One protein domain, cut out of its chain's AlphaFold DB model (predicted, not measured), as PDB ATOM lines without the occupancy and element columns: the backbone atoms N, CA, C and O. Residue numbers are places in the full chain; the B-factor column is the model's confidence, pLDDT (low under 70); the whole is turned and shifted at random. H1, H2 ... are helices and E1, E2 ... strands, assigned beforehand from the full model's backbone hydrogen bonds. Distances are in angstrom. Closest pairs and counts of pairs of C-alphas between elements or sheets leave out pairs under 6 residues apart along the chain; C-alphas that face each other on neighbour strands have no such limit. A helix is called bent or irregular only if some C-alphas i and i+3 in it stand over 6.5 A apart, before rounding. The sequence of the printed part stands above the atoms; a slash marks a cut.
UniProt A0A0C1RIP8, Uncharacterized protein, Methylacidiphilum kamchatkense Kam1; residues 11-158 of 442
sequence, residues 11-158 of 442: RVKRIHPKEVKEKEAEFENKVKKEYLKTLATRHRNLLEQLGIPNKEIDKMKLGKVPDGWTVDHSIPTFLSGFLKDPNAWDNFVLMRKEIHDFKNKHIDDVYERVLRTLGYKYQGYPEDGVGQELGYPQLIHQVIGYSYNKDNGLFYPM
ATOM      1  N   ARG A  11     198.847 176.361 290.821       62.19
ATOM      2  CA  ARG A  11     198.456 177.226 289.715       62.19
ATOM      3  C   ARG A  11     198.869 176.541 288.419       62.19
ATOM      4  O   ARG A  11     200.043 176.218 288.260       62.19
ATOM      5  N   VAL A  12     197.929 176.356 287.493       65.00
ATOM      6  CA  VAL A  12     198.206 175.851 286.134       65.00
ATOM      7  C   VAL A  12     197.879 176.898 285.064       65.00
ATOM      8  O   VAL A  12     196.964 177.702 285.239       65.00
ATOM      9  N   LYS A  13     198.676 176.928 283.987       78.06
ATOM     10  CA  LYS A  13     198.544 177.864 282.858       78.06
ATOM     11  C   LYS A  13     198.551 177.069 281.570       78.06
ATOM     12  O   LYS A  13     199.390 176.202 281.370       78.06
ATOM     13  N   ARG A  14     197.643 177.405 280.663       81.75
ATOM     14  CA  ARG A  14     197.592 176.756 279.360       81.75
ATOM     15  C   ARG A  14     198.814 177.110 278.509       81.75
ATOM     16  O   ARG A  14     199.126 178.295 278.358       81.75
ATOM     17  N   ILE A  15     199.448 176.084 277.950       83.62
ATOM     18  CA  ILE A  15     200.531 176.200 276.968       83.62
ATOM     19  C   ILE A  15     199.933 176.280 275.557       83.62
ATOM     20  O   ILE A  15     198.895 175.675 275.274       83.62
ATOM     21  N   HIS A  16     200.571 177.044 274.669       83.31
ATOM     22  CA  HIS A  16     200.146 177.159 273.274       83.31
ATOM     23  C   HIS A  16     200.213 175.777 272.576       83.31
ATOM     24  O   HIS A  16     201.220 175.086 272.720       83.31
ATOM     25  N   PRO A  17     199.230 175.363 271.744       84.81
ATOM     26  CA  PRO A  17     199.207 174.025 271.129       84.81
ATOM     27  C   PRO A  17     200.484 173.607 270.372       84.81
ATOM     28  O   PRO A  17     200.906 172.460 270.452       84.81
ATOM     29  N   LYS A  18     201.117 174.526 269.630       87.94
ATOM     30  CA  LYS A  18     202.439 174.303 269.009       87.94
ATOM     31  C   LYS A  18     203.530 173.937 270.024       87.94
ATOM     32  O   LYS A  18     204.200 172.930 269.834       87.94
ATOM     33  N   GLU A  19     203.652 174.703 271.104       89.31
ATOM     34  CA  GLU A  19     204.621 174.442 272.173       89.31
ATOM     35  C   GLU A  19     204.307 173.125 272.901       89.31
ATOM     36  O   GLU A  19     205.221 172.368 273.209       89.31
ATOM     37  N   VAL A  20     203.024 172.779 273.081       90.62
ATOM     38  CA  VAL A  20     202.619 171.458 273.603       90.62
ATOM     39  C   VAL A  20     203.177 170.332 272.731       90.62
ATOM     40  O   VAL A  20     203.828 169.435 273.255       90.62
ATOM     41  N   LYS A  21     203.007 170.407 271.404       93.06
ATOM     42  CA  LYS A  21     203.533 169.386 270.479       93.06
ATOM     43  C   LYS A  21     205.054 169.273 270.537       93.06
ATOM     44  O   LYS A  21     205.589 168.168 270.477       93.06
ATOM     45  N   GLU A  22     205.754 170.400 270.637       94.75
ATOM     46  CA  GLU A  22     207.214 170.421 270.783       94.75
ATOM     47  C   GLU A  22     207.647 169.750 272.093       94.75
ATOM     48  O   GLU A  22     208.557 168.918 272.092       94.75
ATOM     49  N   LYS A  23     206.951 170.044 273.195       95.12
ATOM     50  CA  LYS A  23     207.217 169.465 274.516       95.12
ATOM     51  C   LYS A  23     206.888 167.977 274.599       95.12
ATOM     52  O   LYS A  23     207.662 167.226 275.189       95.12
ATOM     53  N   GLU A  24     205.808 167.533 273.970       94.88
ATOM     54  CA  GLU A  24     205.459 166.112 273.849       94.88
ATOM     55  C   GLU A  24     206.485 165.351 273.002       94.88
ATOM     56  O   GLU A  24     206.917 164.258 273.369       94.88
ATOM     57  N   ALA A  25     206.948 165.948 271.899       96.69
ATOM     58  CA  ALA A  25     208.001 165.358 271.080       96.69
ATOM     59  C   ALA A  25     209.332 165.261 271.843       96.69
ATOM     60  O   ALA A  25     210.021 164.242 271.753       96.69
ATOM     61  N   GLU A  26     209.703 166.291 272.607       96.81
ATOM     62  CA  GLU A  26     210.871 166.268 273.497       96.81
ATOM     63  C   GLU A  26     210.753 165.147 274.545       96.81
ATOM     64  O   GLU A  26     211.702 164.374 274.751       96.81
ATOM     65  N   PHE A  27     209.573 165.017 275.156       97.38
ATOM     66  CA  PHE A  27     209.276 163.992 276.146       97.38
ATOM     67  C   PHE A  27     209.455 162.580 275.583       97.38
ATOM     68  O   PHE A  27     210.278 161.816 276.094       97.38
ATOM     69  N   GLU A  28     208.751 162.243 274.499       96.50
ATOM     70  CA  GLU A  28     208.762 160.893 273.924       96.50
ATOM     71  C   GLU A  28     210.139 160.494 273.377       96.50
ATOM     72  O   GLU A  28     210.594 159.356 273.539       96.50
ATOM     73  N   ASN A  29     210.849 161.434 272.749       96.00
ATOM     74  CA  ASN A  29     212.104 161.108 272.080       96.00
ATOM     75  C   ASN A  29     213.279 160.959 273.045       96.00
ATOM     76  O   ASN A  29     214.141 160.095 272.818       96.00
ATOM     77  N   LYS A  30     213.317 161.779 274.103       96.75
ATOM     78  CA  LYS A  30     214.483 161.915 274.979       96.75
ATOM     79  C   LYS A  30     214.135 161.730 276.450       96.75
ATOM     80  O   LYS A  30     214.625 160.784 277.071       96.75
ATOM     81  N   VAL A  31     213.298 162.606 276.999       97.62
ATOM     82  CA  VAL A  31     213.168 162.751 278.456       97.62
ATOM     83  C   VAL A  31     212.585 161.490 279.102       97.62
ATOM     84  O   VAL A  31     213.119 161.000 280.095       97.62
ATOM     85  N   LYS A  32     211.571 160.880 278.482       97.69
ATOM     86  CA  LYS A  32     210.956 159.623 278.932       97.69
ATOM     87  C   LYS A  32     211.968 158.486 279.058       97.69
ATOM     88  O   LYS A  32     211.946 157.728 280.027       97.69
ATOM     89  N   LYS A  33     212.900 158.380 278.106       98.12
ATOM     90  CA  LYS A  33     213.947 157.345 278.124       98.12
ATOM     91  C   LYS A  33     214.926 157.575 279.270       98.12
ATOM     92  O   LYS A  33     215.307 156.616 279.935       98.12
ATOM     93  N   GLU A  34     215.341 158.818 279.500       98.06
ATOM     94  CA  GLU A  34     216.243 159.183 280.603       98.06
ATOM     95  C   GLU A  34     215.588 158.957 281.974       98.06
ATOM     96  O   GLU A  34     216.221 158.406 282.879       98.06
ATOM     97  N   TYR A  35     214.302 159.287 282.096       97.75
ATOM     98  CA  TYR A  35     213.508 159.025 283.291       97.75
ATOM     99  C   TYR A  35     213.426 157.523 283.606       97.75
ATOM    100  O   TYR A  35     213.776 157.100 284.709       97.75
ATOM    101  N   LEU A  36     213.077 156.690 282.618       97.94
ATOM    102  CA  LEU A  36     213.012 155.228 282.775       97.94
ATOM    103  C   LEU A  36     214.356 154.616 283.179       97.94
ATOM    104  O   LEU A  36     214.407 153.770 284.075       97.94
ATOM    105  N   LYS A  37     215.453 155.066 282.559       98.38
ATOM    106  CA  LYS A  37     216.812 154.634 282.915       98.38
ATOM    107  C   LYS A  37     217.141 154.964 284.367       98.38
ATOM    108  O   LYS A  37     217.714 154.134 285.076       98.38
ATOM    109  N   THR A  38     216.767 156.163 284.805       97.31
ATOM    110  CA  THR A  38     217.016 156.630 286.169       97.31
ATOM    111  C   THR A  38     216.196 155.839 287.179       97.31
ATOM    112  O   THR A  38     216.775 155.341 288.143       97.31
ATOM    113  N   LEU A  39     214.898 155.631 286.931       96.25
ATOM    114  CA  LEU A  39     214.046 154.780 287.766       96.25
ATOM    115  C   LEU A  39     214.623 153.369 287.911       96.25
ATOM    116  O   LEU A  39     214.786 152.879 289.025       96.25
ATOM    117  N   ALA A  40     215.008 152.737 286.802       97.81
ATOM    118  CA  ALA A  40     215.537 151.375 286.812       97.81
ATOM    119  C   ALA A  40     216.873 151.234 287.556       97.81
ATOM    120  O   ALA A  40     217.183 150.163 288.080       97.81
ATOM    121  N   THR A  41     217.677 152.299 287.571       96.94
ATOM    122  CA  THR A  41     219.017 152.290 288.170       96.94
ATOM    123  C   THR A  41     218.987 152.706 289.637       96.94
ATOM    124  O   THR A  41     219.647 152.081 290.459       96.94
ATOM    125  N   ARG A  42     218.229 153.756 289.974       97.19
ATOM    126  CA  ARG A  42     218.223 154.364 291.314       97.19
ATOM    127  C   ARG A  42     217.071 153.896 292.196       97.19
ATOM    128  O   ARG A  42     217.191 153.939 293.412       97.19
ATOM    129  N   HIS A  43     215.979 153.431 291.595       95.69
ATOM    130  CA  HIS A  43     214.729 153.119 292.293       95.69
ATOM    131  C   HIS A  43     214.264 151.681 292.039       95.69
ATOM    132  O   HIS A  43     213.070 151.389 292.078       95.69
ATOM    133  N   ARG A  44     215.207 150.758 291.807       96.06
ATOM    134  CA  ARG A  44     214.917 149.346 291.512       96.06
ATOM    135  C   ARG A  44     214.010 148.692 292.557       96.06
ATOM    136  O   ARG A  44     213.009 148.098 292.179       96.06
ATOM    137  N   ASN A  45     214.317 148.866 293.842       94.56
ATOM    138  CA  ASN A  45     213.544 148.263 294.936       94.56
ATOM    139  C   ASN A  45     212.069 148.695 294.908       94.56
ATOM    140  O   ASN A  45     211.187 147.886 295.172       94.56
ATOM    141  N   LEU A  46     211.788 149.952 294.544       92.44
ATOM    142  CA  LEU A  46     210.415 150.446 294.412       92.44
ATOM    143  C   LEU A  46     209.709 149.792 293.220       92.44
ATOM    144  O   LEU A  46     208.568 149.368 293.342       92.44
ATOM    145  N   LEU A  47     210.387 149.649 292.078       96.12
ATOM    146  CA  LEU A  47     209.820 148.974 290.904       96.12
ATOM    147  C   LEU A  47     209.490 147.500 291.193       96.12
ATOM    148  O   LEU A  47     208.456 147.002 290.754       96.12
ATOM    149  N   GLU A  48     210.333 146.819 291.970       95.25
ATOM    150  CA  GLU A  48     210.081 145.449 292.429       95.25
ATOM    151  C   GLU A  48     208.860 145.388 293.367       95.25
ATOM    152  O   GLU A  48     208.007 144.518 293.199       95.25
ATOM    153  N   GLN A  49     208.708 146.353 294.284       94.12
ATOM    154  CA  GLN A  49     207.519 146.480 295.147       94.12
ATOM    155  C   GLN A  49     206.231 146.750 294.358       94.12
ATOM    156  O   GLN A  49     205.169 146.261 294.734       94.12
ATOM    157  N   LEU A  50     206.322 147.465 293.232       89.94
ATOM    158  CA  LEU A  50     205.211 147.658 292.290       89.94
ATOM    159  C   LEU A  50     204.856 146.377 291.500       89.94
ATOM    160  O   LEU A  50     203.943 146.388 290.667       89.94
ATOM    161  N   GLY A  51     205.578 145.274 291.726       95.75
ATOM    162  CA  GLY A  51     205.386 144.002 291.037       95.75
ATOM    163  C   GLY A  51     205.921 143.996 289.604       95.75
ATOM    164  O   GLY A  51     205.465 143.189 288.792       95.75
ATOM    165  N   ILE A  52     206.848 144.897 289.257       96.94
ATOM    166  CA  ILE A  52     207.478 144.924 287.932       96.94
ATOM    167  C   ILE A  52     208.578 143.851 287.895       96.94
ATOM    168  O   ILE A  52     209.520 143.917 288.687       96.94
ATOM    169  N   PRO A  53     208.512 142.861 286.983       97.75
ATOM    170  CA  PRO A  53     209.511 141.799 286.925       97.75
ATOM    171  C   PRO A  53     210.915 142.332 286.616       97.75
ATOM    172  O   PRO A  53     211.076 143.222 285.780       97.75
ATOM    173  N   ASN A  54     211.950 141.701 287.179       97.94
ATOM    174  CA  ASN A  54     213.360 142.057 286.941       97.94
ATOM    175  C   ASN A  54     213.721 142.195 285.455       97.94
ATOM    176  O   ASN A  54     214.419 143.130 285.069       97.94
ATOM    177  N   LYS A  55     213.184 141.305 284.611       98.19
ATOM    178  CA  LYS A  55     213.365 141.350 283.155       98.19
ATOM    179  C   LYS A  55     212.840 142.653 282.539       98.19
ATOM    180  O   LYS A  55     213.476 143.198 281.641       98.19
ATOM    181  N   GLU A  56     211.708 143.163 283.020       98.38
ATOM    182  CA  GLU A  56     211.137 144.434 282.564       98.38
ATOM    183  C   GLU A  56     211.928 145.631 283.104       98.38
ATOM    184  O   GLU A  56     212.196 146.573 282.360       98.38
ATOM    185  N   ILE A  57     212.399 145.570 284.354       98.12
ATOM    186  CA  ILE A  57     213.293 146.595 284.923       98.12
ATOM    187  C   ILE A  57     214.588 146.697 284.102       98.12
ATOM    188  O   ILE A  57     215.083 147.791 283.831       98.12
ATOM    189  N   ASP A  58     215.134 145.574 283.639       98.06
ATOM    190  CA  ASP A  58     216.321 145.594 282.787       98.06
ATOM    191  C   ASP A  58     216.028 146.182 281.392       98.06
ATOM    192  O   ASP A  58     216.873 146.895 280.847       98.06
ATOM    193  N   LYS A  59     214.814 146.010 280.840       98.12
ATOM    194  CA  LYS A  59     214.380 146.758 279.642       98.12
ATOM    195  C   LYS A  59     214.308 148.269 279.913       98.12
ATOM    196  O   LYS A  59     214.690 149.058 279.043       98.12
ATOM    197  N   MET A  60     213.885 148.696 281.105       98.31
ATOM    198  CA  MET A  60     213.845 150.118 281.481       98.31
ATOM    199  C   MET A  60     215.229 150.772 281.511       98.31
ATOM    200  O   MET A  60     215.351 151.939 281.137       98.31
ATOM    201  N   LYS A  61     216.298 150.025 281.822       97.94
ATOM    202  CA  LYS A  61     217.693 150.507 281.684       97.94
ATOM    203  C   LYS A  61     218.066 150.864 280.239       97.94
ATOM    204  O   LYS A  61     219.022 151.599 280.002       97.94
ATOM    205  N   LEU A  62     217.302 150.384 279.259       97.69
ATOM    206  CA  LEU A  62     217.431 150.748 277.845       97.69
ATOM    207  C   LEU A  62     216.474 151.882 277.438       97.69
ATOM    208  O   LEU A  62     216.424 152.252 276.267       97.69
ATOM    209  N   GLY A  63     215.726 152.455 278.386       97.31
ATOM    210  CA  GLY A  63     214.706 153.474 278.140       97.31
ATOM    211  C   GLY A  63     213.393 152.913 277.588       97.31
ATOM    212  O   GLY A  63     212.646 153.658 276.960       97.31
ATOM    213  N   LYS A  64     213.121 151.612 277.764       98.19
ATOM    214  CA  LYS A  64     211.867 150.977 277.332       98.19
ATOM    215  C   LYS A  64     210.870 150.899 278.485       98.19
ATOM    216  O   LYS A  64     211.245 150.584 279.608       98.19
ATOM    217  N   VAL A  65     209.606 151.177 278.196       97.81
ATOM    218  CA  VAL A  65     208.518 151.071 279.174       97.81
ATOM    219  C   VAL A  65     208.221 149.583 279.446       97.81
ATOM    220  O   VAL A  65     208.217 148.811 278.485       97.81
ATOM    221  N   PRO A  66     207.986 149.169 280.705       97.75
ATOM    222  CA  PRO A  66     207.544 147.814 281.039       97.75
ATOM    223  C   PRO A  66     206.207 147.443 280.398       97.75
ATOM    224  O   PRO A  66     205.323 148.290 280.251       97.75
ATOM    225  N   ASP A  67     206.012 146.158 280.110       97.62
ATOM    226  CA  ASP A  67     204.744 145.666 279.565       97.62
ATOM    227  C   ASP A  67     203.564 145.946 280.530       97.62
ATOM    228  O   ASP A  67     203.603 145.598 281.712       97.62
ATOM    229  N   GLY A  68     202.504 146.596 280.030       96.56
ATOM    230  CA  GLY A  68     201.323 146.991 280.818       96.56
ATOM    231  C   GLY A  68     201.460 148.310 281.595       96.56
ATOM    232  O   GLY A  68     200.550 148.685 282.336       96.56
ATOM    233  N   TRP A  69     202.570 149.029 281.423       97.81
ATOM    234  CA  TRP A  69     202.820 150.325 282.054       97.81
ATOM    235  C   TRP A  69     202.959 151.437 281.012       97.81
ATOM    236  O   TRP A  69     203.103 151.186 279.816       97.81
ATOM    237  N   THR A  70     202.918 152.682 281.476       97.62
ATOM    238  CA  THR A  70     203.250 153.882 280.708       97.62
ATOM    239  C   THR A  70     203.859 154.941 281.619       97.62
ATOM    240  O   THR A  70     203.662 154.914 282.834       97.62
ATOM    241  N   VAL A  71     204.624 155.854 281.028       97.38
ATOM    242  CA  VAL A  71     205.068 157.080 281.698       97.38
ATOM    243  C   VAL A  71     204.271 158.213 281.095       97.38
ATOM    244  O   VAL A  71     204.232 158.331 279.871       97.38
ATOM    245  N   ASP A  72     203.677 159.017 281.957       95.94
ATOM    246  CA  ASP A  72     202.856 160.154 281.575       95.94
ATOM    247  C   ASP A  72     203.102 161.326 282.530       95.94
ATOM    248  O   ASP A  72     203.734 161.169 283.584       95.94
ATOM    249  N   HIS A  73     202.616 162.502 282.151       95.12
ATOM    250  CA  HIS A  73     202.654 163.687 282.984       95.12
ATOM    251  C   HIS A  73     201.540 163.662 284.038       95.12
ATOM    252  O   HIS A  73     200.367 163.427 283.734       95.12
ATOM    253  N   SER A  74     201.890 163.967 285.286       89.50
ATOM    254  CA  SER A  74     200.946 164.162 286.392       89.50
ATOM    255  C   SER A  74     200.023 165.353 286.121       89.50
ATOM    256  O   SER A  74     198.809 165.256 286.283       89.50
ATOM    257  N   ILE A  75     200.595 166.475 285.683       88.00
ATOM    258  CA  ILE A  75     199.874 167.630 285.147       88.00
ATOM    259  C   ILE A  75     200.024 167.582 283.626       88.00
ATOM    260  O   ILE A  75     201.158 167.694 283.144       88.00
ATOM    261  N   PRO A  76     198.921 167.469 282.865       91.31
ATOM    262  CA  PRO A  76     198.979 167.401 281.411       91.31
ATOM    263  C   PRO A  76     199.790 168.548 280.814       91.31
ATOM    264  O   PRO A  76     199.675 169.693 281.258       91.31
ATOM    265  N   THR A  77     200.567 168.264 279.768       91.31
ATOM    266  CA  THR A  77     201.454 169.247 279.122       91.31
ATOM    267  C   THR A  77     200.710 170.512 278.693       91.31
ATOM    268  O   THR A  77     201.213 171.621 278.828       91.31
ATOM    269  N   PHE A  78     199.462 170.393 278.241       88.38
ATOM    270  CA  PHE A  78     198.680 171.568 277.863       88.38
ATOM    271  C   PHE A  78     198.304 172.474 279.048       88.38
ATOM    272  O   PHE A  78     197.933 173.618 278.805       88.38
ATOM    273  N   LEU A  79     198.412 172.014 280.301       86.75
ATOM    274  CA  LEU A  79     198.147 172.777 281.533       86.75
ATOM    275  C   LEU A  79     199.417 173.191 282.289       86.75
ATOM    276  O   LEU A  79     199.345 173.943 283.258       86.75
ATOM    277  N   SER A  80     200.596 172.746 281.880       81.88
ATOM    278  CA  SER A  80     201.817 172.899 282.676       81.88
ATOM    279  C   SER A  80     202.542 174.241 282.503       81.88
ATOM    280  O   SER A  80     203.692 174.375 282.898       81.88
ATOM    281  N   GLY A  81     201.897 175.286 281.987       78.88
ATOM    282  CA  GLY A  81     202.533 176.572 281.668       78.88
ATOM    283  C   GLY A  81     202.997 177.416 282.864       78.88
ATOM    284  O   GLY A  81     203.565 178.486 282.657       78.88
ATOM    285  N   PHE A  82     202.723 176.986 284.100       77.12
ATOM    286  CA  PHE A  82     203.342 177.545 285.313       77.12
ATOM    287  C   PHE A  82     204.431 176.644 285.894       77.12
ATOM    288  O   PHE A  82     205.143 177.067 286.806       77.12
ATOM    289  N   LEU A  83     204.579 175.420 285.387       81.25
ATOM    290  CA  LEU A  83     205.761 174.637 285.694       81.25
ATOM    291  C   LEU A  83     206.952 175.333 285.048       81.25
ATOM    292  O   LEU A  83     206.879 175.804 283.913       81.25
ATOM    293  N   LYS A  84     208.063 175.391 285.786       86.50
ATOM    294  CA  LYS A  84     209.331 175.888 285.242       86.50
ATOM    295  C   LYS A  84     209.730 175.090 283.998       86.50
ATOM    296  O   LYS A  84     210.298 175.656 283.070       86.50
ATOM    297  N   ASP A  85     209.417 173.798 284.002       89.75
ATOM    298  CA  ASP A  85     209.532 172.917 282.854       89.75
ATOM    299  C   ASP A  85     208.397 171.873 282.885       89.75
ATOM    300  O   ASP A  85     208.316 171.099 283.841       89.75
ATOM    301  N   PRO A  86     207.521 171.826 281.866       91.38
ATOM    302  CA  PRO A  86     206.539 170.757 281.676       91.38
ATOM    303  C   PRO A  86     207.123 169.347 281.742       91.38
ATOM    304  O   PRO A  86     206.440 168.429 282.191       91.38
ATOM    305  N   ASN A  87     208.377 169.196 281.306       94.88
ATOM    306  CA  ASN A  87     209.119 167.942 281.252       94.88
ATOM    307  C   ASN A  87     210.064 167.757 282.453       94.88
ATOM    308  O   ASN A  87     211.008 166.963 282.396       94.88
ATOM    309  N   ALA A  88     209.812 168.468 283.553       93.25
ATOM    310  CA  ALA A  88     210.495 168.213 284.808       93.25
ATOM    311  C   ALA A  88     210.106 166.835 285.370       93.25
ATOM    312  O   ALA A  88     208.970 166.379 285.242       93.25
ATOM    313  N   TRP A  89     211.071 166.156 285.994       91.81
ATOM    314  CA  TRP A  89     210.897 164.776 286.460       91.81
ATOM    315  C   TRP A  89     209.866 164.627 287.581       91.81
ATOM    316  O   TRP A  89     209.287 163.556 287.729       91.81
ATOM    317  N   ASP A  90     209.630 165.685 288.354       88.44
ATOM    318  CA  ASP A  90     208.573 165.748 289.365       88.44
ATOM    319  C   ASP A  90     207.168 165.745 288.743       88.44
ATOM    320  O   ASP A  90     206.215 165.305 289.380       88.44
ATOM    321  N   ASN A  91     207.042 166.138 287.474       93.50
ATOM    322  CA  ASN A  91     205.799 166.041 286.726       93.50
ATOM    323  C   ASN A  91     205.597 164.670 286.063       93.50
ATOM    324  O   ASN A  91     204.614 164.504 285.353       93.50
ATOM    325  N   PHE A  92     206.479 163.683 286.247       95.12
ATOM    326  CA  PHE A  92     206.311 162.361 285.638       95.12
ATOM    327  C   PHE A  92     205.813 161.321 286.622       95.12
ATOM    328  O   PHE A  92     206.198 161.274 287.788       95.12
ATOM    329  N   VAL A  93     205.011 160.404 286.100       94.25
ATOM    330  CA  VAL A  93     204.501 159.268 286.849       94.25
ATOM    331  C   VAL A  93     204.553 158.022 285.972       94.25
ATOM    332  O   VAL A  93     204.157 158.027 284.808       94.25
ATOM    333  N   LEU A  94     205.091 156.940 286.536       96.25
ATOM    334  CA  LEU A  94     205.002 155.608 285.947       96.25
ATOM    335  C   LEU A  94     203.706 154.971 286.459       96.25
ATOM    336  O   LEU A  94     203.562 154.754 287.660       96.25
ATOM    337  N   MET A  95     202.765 154.679 285.566       95.31
ATOM    338  CA  MET A  95     201.451 154.144 285.931       95.31
ATOM    339  C   MET A  95     201.024 152.986 285.033       95.31
ATOM    340  O   MET A  95     201.553 152.786 283.939       95.31
ATOM    341  N   ARG A  96     200.055 152.203 285.508       96.25
ATOM    342  CA  ARG A  96     199.417 151.140 284.725       96.25
ATOM    343  C   ARG A  96     198.663 151.739 283.539       96.25
ATOM    344  O   ARG A  96     198.050 152.799 283.671       96.25
ATOM    345  N   LYS A  97     198.688 151.052 282.395       96.31
ATOM    346  CA  LYS A  97     198.058 151.540 281.161       96.31
ATOM    347  C   LYS A  97     196.557 151.794 281.334       96.31
ATOM    348  O   LYS A  97     196.045 152.784 280.836       96.31
ATOM    349  N   GLU A  98     195.871 150.964 282.111       91.69
ATOM    350  CA  GLU A  98     194.440 151.102 282.387       91.69
ATOM    351  C   GLU A  98     194.126 152.386 283.175       91.69
ATOM    352  O   GLU A  98     193.115 153.042 282.925       91.69
ATOM    353  N   ILE A  99     195.010 152.768 284.105       89.88
ATOM    354  CA  ILE A  99     194.887 154.006 284.889       89.88
ATOM    355  C   ILE A  99     195.137 155.218 283.993       89.88
ATOM    356  O   ILE A  99     194.397 156.195 284.064       89.88
ATOM    357  N   HIS A 100     196.145 155.139 283.128       94.19
ATOM    358  CA  HIS A 100     196.420 156.171 282.136       94.19
ATOM    359  C   HIS A 100     195.239 156.380 281.182       94.19
ATOM    360  O   HIS A 100     194.800 157.508 280.978       94.19
ATOM    361  N   ASP A 101     194.670 155.301 280.647       92.75
ATOM    362  CA  ASP A 101     193.535 155.383 279.728       92.75
ATOM    363  C   ASP A 101     192.302 155.990 280.424       92.75
ATOM    364  O   ASP A 101     191.572 156.789 279.829       92.75
ATOM    365  N   PHE A 102     192.098 155.676 281.709       90.00
ATOM    366  CA  PHE A 102     191.080 156.322 282.537       90.00
ATOM    367  C   PHE A 102     191.364 157.817 282.747       90.00
ATOM    368  O   PHE A 102     190.467 158.633 282.520       90.00
ATOM    369  N   LYS A 103     192.591 158.182 283.149       89.25
ATOM    370  CA  LYS A 103     193.027 159.575 283.347       89.25
ATOM    371  C   LYS A 103     192.779 160.392 282.083       89.25
ATOM    372  O   LYS A 103     192.090 161.406 282.150       89.25
ATOM    373  N   ASN A 104     193.230 159.908 280.932       88.62
ATOM    374  CA  ASN A 104     193.064 160.630 279.677       88.62
ATOM    375  C   ASN A 104     191.584 160.842 279.350       88.62
ATOM    376  O   ASN A 104     191.148 161.970 279.150       88.62
ATOM    377  N   LYS A 105     190.776 159.778 279.401       87.75
ATOM    378  CA  LYS A 105     189.364 159.835 279.002       87.75
ATOM    379  C   LYS A 105     188.477 160.653 279.943       87.75
ATOM    380  O   LYS A 105     187.512 161.280 279.503       87.75
ATOM    381  N   HIS A 106     188.725 160.575 281.248       85.25
ATOM    382  CA  HIS A 106     187.805 161.099 282.263       85.25
ATOM    383  C   HIS A 106     188.307 162.355 282.964       85.25
ATOM    384  O   HIS A 106     187.498 163.069 283.556       85.25
ATOM    385  N   ILE A 107     189.605 162.635 282.891       81.31
ATOM    386  CA  ILE A 107     190.220 163.791 283.534       81.31
ATOM    387  C   ILE A 107     190.712 164.740 282.446       81.31
ATOM    388  O   ILE A 107     190.144 165.820 282.284       81.31
ATOM    389  N   ASP A 108     191.692 164.325 281.648       85.75
ATOM    390  CA  ASP A 108     192.387 165.238 280.735       85.75
ATOM    391  C   ASP A 108     191.487 165.693 279.582       85.75
ATOM    392  O   ASP A 108     191.366 166.896 279.352       85.75
ATOM    393  N   ASP A 109     190.754 164.775 278.947       85.56
ATOM    394  CA  ASP A 109     189.774 165.078 277.894       85.56
ATOM    395  C   ASP A 109     188.645 165.981 278.406       85.56
ATOM    396  O   ASP A 109     188.114 166.825 277.674       85.56
ATOM    397  N   VAL A 110     188.235 165.801 279.667       82.12
ATOM    398  CA  VAL A 110     187.193 166.626 280.291       82.12
ATOM    399  C   VAL A 110     187.729 168.031 280.533       82.12
ATOM    400  O   VAL A 110     187.060 168.997 280.160       82.12
ATOM    401  N   TYR A 111     188.940 168.159 281.083       80.31
ATOM    402  CA  TYR A 111     189.605 169.450 281.237       80.31
ATOM    403  C   TYR A 111     189.795 170.138 279.887       80.31
ATOM    404  O   TYR A 111     189.405 171.296 279.747       80.31
ATOM    405  N   GLU A 112     190.320 169.444 278.876       82.56
ATOM    406  CA  GLU A 112     190.522 170.025 277.550       82.56
ATOM    407  C   GLU A 112     189.192 170.495 276.953       82.56
ATOM    408  O   GLU A 112     189.092 171.631 276.488       82.56
ATOM    409  N   ARG A 113     188.141 169.668 277.012       83.69
ATOM    410  CA  ARG A 113     186.819 170.016 276.477       83.69
ATOM    411  C   ARG A 113     186.220 171.224 277.179       83.69
ATOM    412  O   ARG A 113     185.770 172.145 276.501       83.69
ATOM    413  N   VAL A 114     186.225 171.241 278.514       76.94
ATOM    414  CA  VAL A 114     185.710 172.368 279.305       76.94
ATOM    415  C   VAL A 114     186.482 173.635 278.962       76.94
ATOM    416  O   VAL A 114     185.871 174.653 278.641       76.94
ATOM    417  N   LEU A 115     187.813 173.572 278.946       74.38
ATOM    418  CA  LEU A 115     188.653 174.729 278.641       74.38
ATOM    419  C   LEU A 115     188.491 175.206 277.206       74.38
ATOM    420  O   LEU A 115     188.517 176.408 276.960       74.38
ATOM    421  N   ARG A 116     188.272 174.294 276.261       76.56
ATOM    422  CA  ARG A 116     187.958 174.629 274.874       76.56
ATOM    423  C   ARG A 116     186.588 175.305 274.764       76.56
ATOM    424  O   ARG A 116     186.473 176.320 274.091       76.56
ATOM    425  N   THR A 117     185.558 174.802 275.449       77.25
ATOM    426  CA  THR A 117     184.225 175.432 275.474       77.25
ATOM    427  C   THR A 117     184.258 176.823 276.111       77.25
ATOM    428  O   THR A 117     183.621 177.740 275.596       77.25
ATOM    429  N   LEU A 118     185.005 176.999 277.204       68.06
ATOM    430  CA  LEU A 118     185.218 178.309 277.826       68.06
ATOM    431  C   LEU A 118     185.998 179.245 276.888       68.06
ATOM    432  O   LEU A 118     185.584 180.388 276.718       68.06
ATOM    433  N   GLY A 119     187.022 178.701 276.218       68.06
ATOM    434  CA  GLY A 119     187.727 179.256 275.056       68.06
ATOM    435  C   GLY A 119     186.797 179.936 274.055       68.06
ATOM    436  O   GLY A 119     186.846 181.142 273.845       68.06
ATOM    437  N   TYR A 120     185.892 179.143 273.479       68.06
ATOM    438  CA  TYR A 120     184.954 179.611 272.458       68.06
ATOM    439  C   TYR A 120     183.913 180.606 272.977       68.06
ATOM    440  O   TYR A 120     183.455 181.467 272.229       68.06
ATOM    441  N   LYS A 121     183.479 180.461 274.233       66.38
ATOM    442  CA  LYS A 121     182.350 181.229 274.775       66.38
ATOM    443  C   LYS A 121     182.748 182.619 275.264       66.38
ATOM    444  O   LYS A 121     181.926 183.530 275.204       66.38
ATOM    445  N   TYR A 122     183.966 182.784 275.765       56.19
ATOM    446  CA  TYR A 122     184.437 184.046 276.321       56.19
ATOM    447  C   TYR A 122     185.567 184.595 275.442       56.19
ATOM    448  O   TYR A 122     186.680 184.082 275.466       56.19
ATOM    449  N   GLN A 123     185.288 185.647 274.660       41.47
ATOM    450  CA  GLN A 123     186.325 186.374 273.914       41.47
ATOM    451  C   GLN A 123     187.430 186.829 274.880       41.47
ATOM    452  O   GLN A 123     187.150 187.498 275.873       41.47
ATOM    453  N   GLY A 124     188.676 186.441 274.599       47.31
ATOM    454  CA  GLY A 124     189.822 186.646 275.495       47.31
ATOM    455  C   GLY A 124     190.231 185.400 276.282       47.31
ATOM    456  O   GLY A 124     191.279 185.413 276.920       47.31
ATOM    457  N   TYR A 125     189.458 184.313 276.196       48.28
ATOM    458  CA  TYR A 125     189.894 182.984 276.593       48.28
ATOM    459  C   TYR A 125     190.637 182.394 275.392       48.28
ATOM    460  O   TYR A 125     190.046 182.059 274.368       48.28
ATOM    461  N   PRO A 126     191.962 182.431 275.430       49.06
ATOM    462  CA  PRO A 126     192.728 182.542 274.218       49.06
ATOM    463  C   PRO A 126     192.817 181.146 273.612       49.06
ATOM    464  O   PRO A 126     193.272 180.205 274.270       49.06
ATOM    465  N   GLU A 127     192.376 181.015 272.361       49.81
ATOM    466  CA  GLU A 127     192.605 179.803 271.566       49.81
ATOM    467  C   GLU A 127     194.101 179.420 271.589       49.81
ATOM    468  O   GLU A 127     194.413 178.231 271.578       49.81
ATOM    469  N   ASP A 128     194.986 180.417 271.789       50.62
ATOM    470  CA  ASP A 128     196.442 180.303 271.680       50.62
ATOM    471  C   ASP A 128     197.304 181.005 272.769       50.62
ATOM    472  O   ASP A 128     198.523 181.033 272.632       50.62
ATOM    473  N   GLY A 129     196.802 181.591 273.868       41.06
ATOM    474  CA  GLY A 129     197.691 182.497 274.637       41.06
ATOM    475  C   GLY A 129     197.277 183.047 275.997       41.06
ATOM    476  O   GLY A 129     196.605 184.060 276.067       41.06
ATOM    477  N   VAL A 130     197.893 182.500 277.050       47.50
ATOM    478  CA  VAL A 130     197.845 182.913 278.470       47.50
ATOM    479  C   VAL A 130     196.638 182.350 279.218       47.50
ATOM    480  O   VAL A 130     195.602 182.986 279.376       47.50
ATOM    481  N   GLY A 131     196.803 181.113 279.696       46.91
ATOM    482  CA  GLY A 131     195.825 180.465 280.561       46.91
ATOM    483  C   GLY A 131     195.554 181.251 281.842       46.91
ATOM    484  O   GLY A 131     196.466 181.777 282.477       46.91
ATOM    485  N   GLN A 132     194.276 181.296 282.196       45.38
ATOM    486  CA  GLN A 132     193.804 181.754 283.492       45.38
ATOM    487  C   GLN A 132     194.292 180.786 284.579       45.38
ATOM    488  O   GLN A 132     194.384 179.583 284.329       45.38
ATOM    489  N   GLU A 133     194.614 181.304 285.767       47.16
ATOM    490  CA  GLU A 133     194.996 180.471 286.908       47.16
ATOM    491  C   GLU A 133     193.848 179.514 287.249       47.16
ATOM    492  O   GLU A 133     192.780 179.933 287.695       47.16
ATOM    493  N   LEU A 134     194.067 178.218 287.042       47.03
ATOM    494  CA  LEU A 134     193.192 177.184 287.580       47.03
ATOM    495  C   LEU A 134     193.911 176.554 288.766       47.03
ATOM    496  O   LEU A 134     195.106 176.265 288.694       47.03
ATOM    497  N   GLY A 135     193.192 176.355 289.866       45.09
ATOM    498  CA  GLY A 135     193.675 175.506 290.946       45.09
ATOM    499  C   GLY A 135     193.587 174.058 290.485       45.09
ATOM    500  O   GLY A 135     192.491 173.504 290.434       45.09
ATOM    501  N   TYR A 136     194.717 173.458 290.118       44.69
ATOM    502  CA  TYR A 136     194.792 172.021 289.879       44.69
ATOM    503  C   TYR A 136     195.050 171.342 291.229       44.69
ATOM    504  O   TYR A 136     196.019 171.698 291.917       44.69
ATOM    505  N   PRO A 137     194.200 170.399 291.664       45.47
ATOM    506  CA  PRO A 137     194.540 169.575 292.810       45.47
ATOM    507  C   PRO A 137     195.778 168.751 292.434       45.47
ATOM    508  O   PRO A 137     195.769 168.084 291.400       45.47
ATOM    509  N   GLN A 138     196.840 168.765 293.250       44.38
ATOM    510  CA  GLN A 138     197.920 167.775 293.126       44.38
ATOM    511  C   GLN A 138     197.376 166.400 293.532       44.38
ATOM    512  O   GLN A 138     197.679 165.895 294.603       44.38
ATOM    513  N   LEU A 139     196.544 165.787 292.698       38.75
ATOM    514  CA  LEU A 139     195.982 164.464 292.958       38.75
ATOM    515  C   LEU A 139     197.010 163.333 292.788       38.75
ATOM    516  O   LEU A 139     196.677 162.182 293.036       38.75
ATOM    517  N   ILE A 140     198.241 163.628 292.344       38.84
ATOM    518  CA  ILE A 140     199.118 162.604 291.746       38.84
ATOM    519  C   ILE A 140     200.539 162.563 292.347       38.84
ATOM    520  O   ILE A 140     201.272 161.613 292.095       38.84
ATOM    521  N   HIS A 141     200.935 163.484 293.240       32.34
ATOM    522  CA  HIS A 141     202.224 163.324 293.951       32.34
ATOM    523  C   HIS A 141     202.221 162.193 294.992       32.34
ATOM    524  O   HIS A 141     203.281 161.723 295.408       32.34
ATOM    525  N   GLN A 142     201.038 161.695 295.336       39.59
ATOM    526  CA  GLN A 142     200.840 160.490 296.125       39.59
ATOM    527  C   GLN A 142     199.858 159.581 295.384       39.59
ATOM    528  O   GLN A 142     198.746 159.336 295.847       39.59
ATOM    529  N   VAL A 143     200.255 159.043 294.225       33.66
ATOM    530  CA  VAL A 143     199.653 157.770 293.807       33.66
ATOM    531  C   VAL A 143     200.218 156.705 294.729       33.66
ATOM    532  O   VAL A 143     201.173 155.997 294.411       33.66
ATOM    533  N   ILE A 144     199.586 156.611 295.895       37.97
ATOM    534  CA  ILE A 144     199.512 155.370 296.630       37.97
ATOM    535  C   ILE A 144     198.645 154.448 295.785       37.97
ATOM    536  O   ILE A 144     197.421 154.434 295.889       37.97
ATOM    537  N   GLY A 145     199.278 153.746 294.847       35.25
ATOM    538  CA  GLY A 145     198.603 152.678 294.131       35.25
ATOM    539  C   GLY A 145     198.202 151.626 295.152       35.25
ATOM    540  O   GLY A 145     199.043 151.195 295.933       35.25
ATOM    541  N   TYR A 146     196.939 151.215 295.164       40.59
ATOM    542  CA  TYR A 146     196.549 150.027 295.902       40.59
ATOM    543  C   TYR A 146     196.502 148.840 294.947       40.59
ATOM    544  O   TYR A 146     195.859 148.894 293.899       40.59
ATOM    545  N   SER A 147     197.192 147.759 295.304       36.69
ATOM    546  CA  SER A 147     196.997 146.465 294.651       36.69
ATOM    547  C   SER A 147     195.759 145.805 295.253       36.69
ATOM    548  O   SER A 147     195.696 145.616 296.469       36.69
ATOM    549  N   TYR A 148     194.772 145.482 294.417       36.84
ATOM    550  CA  TYR A 148     193.616 144.688 294.821       36.84
ATOM    551  C   TYR A 148     193.999 143.207 294.817       36.84
ATOM    552  O   TYR A 148     194.202 142.614 293.755       36.84
ATOM    553  N   ASN A 149     194.092 142.601 296.003       44.12
ATOM    554  CA  ASN A 149     194.241 141.156 296.113       44.12
ATOM    555  C   ASN A 149     192.858 140.492 296.002       44.12
ATOM    556  O   ASN A 149     192.037 140.585 296.915       44.12
ATOM    557  N   LYS A 150     192.620 139.809 294.877       40.44
ATOM    558  CA  LYS A 150     191.339 139.169 294.547       40.44
ATOM    559  C   LYS A 150     190.953 138.042 295.512       40.44
ATOM    560  O   LYS A 150     189.763 137.774 295.653       40.44
ATOM    561  N   ASP A 151     191.932 137.432 296.173       44.44
ATOM    562  CA  ASP A 151     191.729 136.284 297.058       44.44
ATOM    563  C   ASP A 151     191.350 136.718 298.483       44.44
ATOM    564  O   ASP A 151     190.622 136.010 299.177       44.44
ATOM    565  N   ASN A 152     191.792 137.911 298.905       42.28
ATOM    566  CA  ASN A 152     191.700 138.345 300.306       42.28
ATOM    567  C   ASN A 152     190.917 139.657 300.505       42.28
ATOM    568  O   ASN A 152     190.722 140.076 301.642       42.28
ATOM    569  N   GLY A 153     190.512 140.341 299.428       36.62
ATOM    570  CA  GLY A 153     189.724 141.581 299.492       36.62
ATOM    571  C   GLY A 153     190.431 142.776 300.150       36.62
ATOM    572  O   GLY A 153     189.768 143.735 300.535       36.62
ATOM    573  N   LEU A 154     191.760 142.727 300.298       29.09
ATOM    574  CA  LEU A 154     192.566 143.737 300.992       29.09
ATOM    575  C   LEU A 154     193.338 144.626 300.009       29.09
ATOM    576  O   LEU A 154     193.830 144.157 298.979       29.09
ATOM    577  N   PHE A 155     193.472 145.900 300.377       35.41
ATOM    578  CA  PHE A 155     194.223 146.926 299.656       35.41
ATOM    579  C   PHE A 155     195.500 147.282 300.439       35.41
ATOM    580  O   PHE A 155     195.432 147.550 301.636       35.41
ATOM    581  N   TYR A 156     196.657 147.319 299.768       34.34
ATOM    582  CA  TYR A 156     197.942 147.722 300.369       34.34
ATOM    583  C   TYR A 156     198.432 149.051 299.791       34.34
ATOM    584  O   TYR A 156     198.382 149.196 298.570       34.34
ATOM    585  N   PRO A 157     198.932 149.995 300.607       36.22
ATOM    586  CA  PRO A 157     199.455 151.255 300.098       36.22
ATOM    587  C   PRO A 157     200.817 151.065 299.404       36.22
ATOM    588  O   PRO A 157     201.713 150.437 299.964       36.22
ATOM    589  N   MET A 158     201.001 151.629 298.204       37.12
ATOM    590  CA  MET A 158     202.310 151.742 297.536       37.12
ATOM    591  C   MET A 158     202.901 153.151 297.704       37.12
ATOM    592  O   MET A 158     202.170 154.126 297.738       37.12
TER     593      MET A 158
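This is residues 11 to 158 of the 442 residues of an uncharacterized protein of Methylacidiphilum kamchatkense Kam1 (UniProt A0A0C1RIP8). A small hairpin, E1 and E2, and the long loop between its strands sit between two long helices, bent H1 on one side and H4 on the other. Short helices H2 and H3 gather at the H1b end, and a low-confidence tail leads through E3 to a second small hairpin, E4 and E5. The 148 printed residues run H1 H2 H3 E1 E2 H4 E3 E4 E5, a mixed class with two antiparallel two-stranded sheets. The whole is only just compact, close to loose: the radius of gyration of the C-alphas is 17.2 A, the spans 53 by 37 by 21 A.

Find C-alpha 17 at (199.207, 174.025, 271.129), where H1, residues 17 to 42, begins. By its hydrogen bonds it was assigned as one helix, but it is bent: C-alphas 29 and 32 are 7.1 A apart. Its arms are H1a, residues 17 to 29, 18.3 A, and H1b, residues 32 to 42, 15.3 A. Next come H2, 44 to 49, H3, 54 to 60, E1, 69 to 73, 13.4 A, and E2, 92 to 96, 13.2 A. H4, 97 to 121, spans 34.2 A and is neither bent nor irregular, but only just: C-alphas 105 and 108 are 6.4 A apart. Then read E3, 134 to 136, E4, 146 to 148, and E5, 155 to 157, ending at C-alpha 157, (199.455, 151.255, 300.098).

In hairpin E1 and E2, N 70 and O 95 are 2.8 A apart. The closest C-alphas of E1 and H4, Trp 69 and Lys 97, are 5.0 A apart. H1b touches H3, closest C-alphas Leu 36 and Met 60, 5.3 A. Every O i to N i+4 pair is within hydrogen-bond range in H1a, H1b, H2 and H3; in H4, 19 of 21. Hairpin E4 and E5 has no N and O pair within hydrogen-bond range.

The printed part has no cut. The links E1 to E2 and H4 to E3 are long. Residues 11 to 12 and 118 to 158 have pLDDT under 70.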